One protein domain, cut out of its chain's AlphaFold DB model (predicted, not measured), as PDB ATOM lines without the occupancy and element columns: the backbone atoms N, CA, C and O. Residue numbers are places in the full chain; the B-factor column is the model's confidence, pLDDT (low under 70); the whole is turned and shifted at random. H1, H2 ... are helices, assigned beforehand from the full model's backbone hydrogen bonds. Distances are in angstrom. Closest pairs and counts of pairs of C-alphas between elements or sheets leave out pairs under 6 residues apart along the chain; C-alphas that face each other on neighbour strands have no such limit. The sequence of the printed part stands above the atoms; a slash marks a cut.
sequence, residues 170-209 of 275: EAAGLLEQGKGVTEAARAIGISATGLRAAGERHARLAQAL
ATOM      1  N   GLU A 170     -44.261  -0.519  83.439       98.12
ATOM      2  CA  GLU A 170     -43.613  -1.495  84.322       98.12
ATOM      3  C   GLU A 170     -44.409  -2.807  84.361       98.12
ATOM      4  O   GLU A 170     -43.856  -3.891  84.155       98.12
ATOM      5  N   ALA A 171     -45.729  -2.723  84.544       98.25
ATOM      6  CA  ALA A 171     -46.586  -3.903  84.517       98.25
ATOM      7  C   ALA A 171     -46.589  -4.600  83.144       98.25
ATOM      8  O   ALA A 171     -46.606  -5.830  83.099       98.25
ATOM      9  N   ALA A 172     -46.547  -3.847  82.039       98.31
ATOM     10  CA  ALA A 172     -46.416  -4.408  80.695       98.31
ATOM     11  C   ALA A 172     -45.084  -5.157  80.528       98.31
ATOM     12  O   ALA A 172     -45.087  -6.301  80.081       98.31
ATOM     13  N   GLY A 173     -43.972  -4.579  80.991       98.06
ATOM     14  CA  GLY A 173     -42.658  -5.225  80.973       98.06
ATOM     15  C   GLY A 173     -42.619  -6.537  81.763       98.06
ATOM     16  O   GLY A 173     -42.036  -7.518  81.309       98.06
ATOM     17  N   LEU A 174     -43.292  -6.601  82.918       98.19
ATOM     18  CA  LEU A 174     -43.417  -7.848  83.682       98.19
ATOM     19  C   LEU A 174     -44.197  -8.922  82.907       98.19
ATOM     20  O   LEU A 174     -43.808 -10.090  82.912       98.19
ATOM     21  N   LEU A 175     -45.282  -8.544  82.227       97.94
ATOM     22  CA  LEU A 175     -46.060  -9.466  81.392       97.94
ATOM     23  C   LEU A 175     -45.249  -9.967  80.188       97.94
ATOM     24  O   LEU A 175     -45.264 -11.163  79.905       97.94
ATOM     25  N   GLU A 176     -44.495  -9.082  79.531       97.25
ATOM     26  CA  GLU A 176     -43.586  -9.407  78.419       97.25
ATOM     27  C   GLU A 176     -42.489 -10.404  78.847       97.25
ATOM     28  O   GLU A 176     -42.083 -11.260  78.065       97.25
ATOM     29  N   GLN A 177     -42.064 -10.366  80.116       97.56
ATOM     30  CA  GLN A 177     -41.136 -11.335  80.722       97.56
ATOM     31  C   GLN A 177     -41.801 -12.668  81.126       97.56
ATOM     32  O   GLN A 177     -41.161 -13.521  81.742       97.56
ATOM     33  N   GLY A 178     -43.089 -12.858  80.829       97.00
ATOM     34  CA  GLY A 178     -43.837 -14.073  81.148       97.00
ATOM     35  C   GLY A 178     -44.394 -14.131  82.574       97.00
ATOM     36  O   GLY A 178     -44.860 -15.189  83.003       97.00
ATOM     37  N   LYS A 179     -44.380 -13.024  83.333       97.31
ATOM     38  CA  LYS A 179     -45.035 -12.981  84.650       97.31
ATOM     39  C   LYS A 179     -46.554 -13.049  84.506       97.31
ATOM     40  O   LYS A 179     -47.146 -12.552  83.551       97.31
ATOM     41  N   GLY A 180     -47.222 -13.638  85.496       96.06
ATOM     42  CA  GLY A 180     -48.683 -13.709  85.507       96.06
ATOM     43  C   GLY A 180     -49.339 -12.345  85.772       96.06
ATOM     44  O   GLY A 180     -48.825 -11.535  86.539       96.06
ATOM     45  N   VAL A 181     -50.549 -12.125  85.238       97.38
ATOM     46  CA  VAL A 181     -51.335 -10.879  85.426       97.38
ATOM     47  C   VAL A 181     -51.494 -10.483  86.898       97.38
ATOM     48  O   VAL A 181     -51.451  -9.302  87.235       97.38
ATOM     49  N   THR A 182     -51.677 -11.456  87.794       96.69
ATOM     50  CA  THR A 182     -51.801 -11.198  89.238       96.69
ATOM     51  C   THR A 182     -50.498 -10.681  89.849       96.69
ATOM     52  O   THR A 182     -50.546  -9.830  90.734       96.69
ATOM     53  N   GLU A 183     -49.352 -11.186  89.391       97.62
ATOM     54  CA  GLU A 183     -48.029 -10.765  89.857       97.62
ATOM     55  C   GLU A 183     -47.713  -9.353  89.359       97.62
ATOM     56  O   GLU A 183     -47.418  -8.482  90.173       97.62
ATOM     57  N   ALA A 184     -47.910  -9.092  88.061       97.75
ATOM     58  CA  ALA A 184     -47.735  -7.764  87.472       97.75
ATOM     59  C   ALA A 184     -48.645  -6.707  88.129       97.75
ATOM     60  O   ALA A 184     -48.203  -5.610  88.462       97.75
ATOM     61  N   ALA A 185     -49.911  -7.046  88.402       97.06
ATOM     62  CA  ALA A 185     -50.831  -6.133  89.081       97.06
ATOM     63  C   ALA A 185     -50.391  -5.832  90.522       97.06
ATOM     64  O   ALA A 185     -50.487  -4.689  90.974       97.06
ATOM     65  N   ARG A 186     -49.893  -6.850  91.237       97.12
ATOM     66  CA  ARG A 186     -49.386  -6.700  92.605       97.12
ATOM     67  C   ARG A 186     -48.145  -5.814  92.648       97.12
ATOM     68  O   ARG A 186     -48.069  -4.999  93.562       97.12
ATOM     69  N   ALA A 187     -47.231  -5.949  91.685       97.44
ATOM     70  CA  ALA A 187     -46.007  -5.148  91.613       97.44
ATOM     71  C   ALA A 187     -46.308  -3.642  91.624       97.44
ATOM     72  O   ALA A 187     -45.703  -2.894  92.382       97.44
ATOM     73  N   ILE A 188     -47.353  -3.224  90.903       96.56
ATOM     74  CA  ILE A 188     -47.761  -1.817  90.844       96.56
ATOM     75  C   ILE A 188     -48.888  -1.474  91.828       96.56
ATOM     76  O   ILE A 188     -49.472  -0.397  91.758       96.56
ATOM     77  N   GLY A 189     -49.243  -2.369  92.752       94.31
ATOM     78  CA  GLY A 189     -50.219  -2.098  93.812       94.31
ATOM     79  C   GLY A 189     -51.673  -1.939  93.346       94.31
ATOM     80  O   GLY A 189     -52.419  -1.154  93.936       94.31
ATOM     81  N   ILE A 190     -52.104  -2.660  92.304       95.44
ATOM     82  CA  ILE A 190     -53.519  -2.729  91.892       95.44
ATOM     83  C   ILE A 190     -54.037  -4.169  91.829       95.44
ATOM     84  O   ILE A 190     -53.295  -5.143  91.904       95.44
ATOM     85  N   SER A 191     -55.357  -4.326  91.705       94.81
ATOM     86  CA  SER A 191     -55.958  -5.640  91.473       94.81
ATOM     87  C   SER A 191     -55.791  -6.074  90.014       94.81
ATOM     88  O   SER A 191     -55.762  -5.235  89.117       94.81
ATOM     89  N   ALA A 192     -55.780  -7.384  89.747       96.06
ATOM     90  CA  ALA A 192     -55.733  -7.915  88.378       96.06
ATOM     91  C   ALA A 192     -56.888  -7.394  87.494       96.06
ATOM     92  O   ALA A 192     -56.696  -7.099  86.317       96.06
ATOM     93  N   THR A 193     -58.085  -7.227  88.068       94.69
ATOM     94  CA  THR A 193     -59.221  -6.585  87.384       94.69
ATOM     95  C   THR A 193     -58.925  -5.122  87.056       94.69
ATOM     96  O   THR A 193     -59.238  -4.672  85.958       94.69
ATOM     97  N   GLY A 194     -58.304  -4.389  87.986       94.62
ATOM     98  CA  GLY A 194     -57.879  -3.007  87.770       94.62
ATOM     99  C   GLY A 194     -56.819  -2.884  86.676       94.62
ATOM    100  O   GLY A 194     -56.936  -1.996  85.842       94.62
ATOM    101  N   LEU A 195     -55.849  -3.804  86.631       97.06
ATOM    102  CA  LEU A 195     -54.818  -3.837  85.588       97.06
ATOM    103  C   LEU A 195     -55.426  -4.067  84.200       97.06
ATOM    104  O   LEU A 195     -55.098  -3.353  83.260       97.06
ATOM    105  N   ARG A 196     -56.380  -4.997  84.076       96.06
ATOM    106  CA  ARG A 196     -57.100  -5.218  82.810       96.06
ATOM    107  C   ARG A 196     -57.888  -3.988  82.362       96.06
ATOM    108  O   ARG A 196     -57.804  -3.614  81.201       96.06
ATOM    109  N   ALA A 197     -58.597  -3.337  83.283       94.44
ATOM    110  CA  ALA A 197     -59.315  -2.096  82.990       94.44
ATOM    111  C   ALA A 197     -58.369  -0.922  82.657       94.44
ATOM    112  O   ALA A 197     -58.757   0.014  81.963       94.44
ATOM    113  N   ALA A 198     -57.130  -0.934  83.159       95.81
ATOM    114  CA  ALA A 198     -56.109   0.033  82.760       95.81
ATOM    115  C   ALA A 198     -55.604  -0.231  81.331       95.81
ATOM    116  O   ALA A 198     -55.392   0.722  80.588       95.81
ATOM    117  N   GLY A 199     -55.504  -1.502  80.922       96.56
ATOM    118  CA  GLY A 199     -55.153  -1.898  79.556       96.56
ATOM    119  C   GLY A 199     -56.082  -1.316  78.486       96.56
ATOM    120  O   GLY A 199     -55.611  -0.953  77.418       96.56
ATOM    121  N   GLU A 200     -57.367  -1.098  78.788       94.44
ATOM    122  CA  GLU A 200     -58.316  -0.434  77.869       94.44
ATOM    123  C   GLU A 200     -57.895   0.997  77.476       94.44
ATOM    124  O   GLU A 200     -58.384   1.533  76.486       94.44
ATOM    125  N   ARG A 201     -56.998   1.625  78.250       95.94
ATOM    126  CA  ARG A 201     -56.528   3.005  78.054       95.94
ATOM    127  C   ARG A 201     -55.019   3.119  77.826       95.94
ATOM    128  O   ARG A 201     -54.541   4.224  77.607       95.94
ATOM    129  N   HIS A 202     -54.277   2.011  77.882       97.56
ATOM    130  CA  HIS A 202     -52.816   2.002  77.800       97.56
ATOM    131  C   HIS A 202     -52.338   0.974  76.769       97.56
ATOM    132  O   HIS A 202     -52.333  -0.230  77.033       97.56
ATOM    133  N   ALA A 203     -51.937   1.452  75.586       97.81
ATOM    134  CA  ALA A 203     -51.733   0.624  74.394       97.81
ATOM    135  C   ALA A 203     -50.715  -0.512  74.587       97.81
ATOM    136  O   ALA A 203     -51.005  -1.656  74.237       97.81
ATOM    137  N   ARG A 204     -49.555  -0.233  75.194       97.94
ATOM    138  CA  ARG A 204     -48.531  -1.262  75.436       97.94
ATOM    139  C   ARG A 204     -49.018  -2.339  76.402       97.94
ATOM    140  O   ARG A 204     -48.842  -3.528  76.166       97.94
ATOM    141  N   LEU A 205     -49.709  -1.924  77.462       98.00
ATOM    142  CA  LEU A 205     -50.281  -2.862  78.426       98.00
ATOM    143  C   LEU A 205     -51.374  -3.712  77.768       98.00
ATOM    144  O   LEU A 205     -51.460  -4.903  78.044       98.00
ATOM    145  N   ALA A 206     -52.180  -3.129  76.875       97.38
ATOM    146  CA  ALA A 206     -53.184  -3.858  76.104       97.38
ATOM    147  C   ALA A 206     -52.569  -4.977  75.251       97.38
ATOM    148  O   ALA A 206     -53.135  -6.065  75.186       97.38
ATOM    149  N   GLN A 207     -51.412  -4.719  74.633       97.06
ATOM    150  CA  GLN A 207     -50.679  -5.702  73.827       97.06
ATOM    151  C   GLN A 207     -50.032  -6.797  74.686       97.06
ATOM    152  O   GLN A 207     -50.026  -7.959  74.289       97.06
ATOM    153  N   ALA A 208     -49.512  -6.437  75.863       97.69
ATOM    154  CA  ALA A 208     -48.857  -7.372  76.776       97.69
ATOM    155  C   ALA A 208     -49.847  -8.231  77.586       97.69
ATOM    156  O   ALA A 208     -49.497  -9.301  78.088       97.69
ATOM    157  N   LEU A 209     -51.090  -7.770  77.757       97.81
ATOM    158  CA  LEU A 209     -52.109  -8.533  78.466       97.81
ATOM    159  C   LEU A 209     -52.446  -9.804  77.680       97.81
ATOM    160  O   LEU A 209     -52.763  -9.725  76.492       97.81
TER     161      LEU A 209
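What this domain is: This is residues 170 to 209 of the 275 residues of an uncharacterized protein of Streptomyces sp. SAJ15 (UniProt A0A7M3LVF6). Four short helices make a small ring in chain order, H1, H2, H3, H4, and the ring closes where H4 comes back to pack on H1. H1 and H2 form a helical hairpin on one side, while H3 and H4 meet at a corner by their link. The printed part has 40 residues, with four named helices and no named strand; its class is all helix. It is compact and rounded, with a radius of gyration of the C-alphas of 8.5 A and spans of 20 by 19 by 12 A.

How they stand to each other: Start at the longest helix, H3, residues 192 to 199. It touches H2, residues 181 to 187, about perpendicular at 90 degrees; their closest C-alphas, Thr 182 and Ala 192, are 5.2 A apart. H3 and H4, residues 203 to 208, touch only at the corner, at a steep tilt of 46 degrees, opposite ways; look at their closest C-alphas, Gly 199 and Ala 206, 4.4 A apart. H4 touches H1, residues 170 to 176, at a steep tilt of 42 degrees, the same way, with closest C-alphas Ala 172 and Leu 205 at 4.7 A. H1 and H2 touch as a hairpin, opposite ways at a shallow tilt of 33 degrees, only just short of steep; their closest C-alphas, Ala 171 and Ala 184, are 5.0 A apart. The helix packing is mostly crossed, but only just: of the pairs H1 and H2, H1 and H4, H2 and H3, one is at a shallow tilt. H2 and H4 are apart, and H1 and H3 only just, at 8.3 A. In H1, H2, H3 and H4 every O i to N i+4 pair is within hydrogen-bond range.

Where its parts are: Find C-alpha 192 at (-55.733, -7.915, 88.378); from there H3 runs 10.7 A to C-alpha 199. H2 measures 10.0 A. H1 begins at C-alpha 170, (-43.613, -1.495, 84.322), and measures 9.9 A. H4 runs 8.8 A to C-alpha 208 at (-48.857, -7.372, 76.776).

The domain as a whole: The C-alphas farthest apart, Gly 178 and Arg 201, are 21.5 A apart. The printed part has no cut, and its three links are tight. The mean pLDDT of the printed part is 96.8, and no printed residue is under 70.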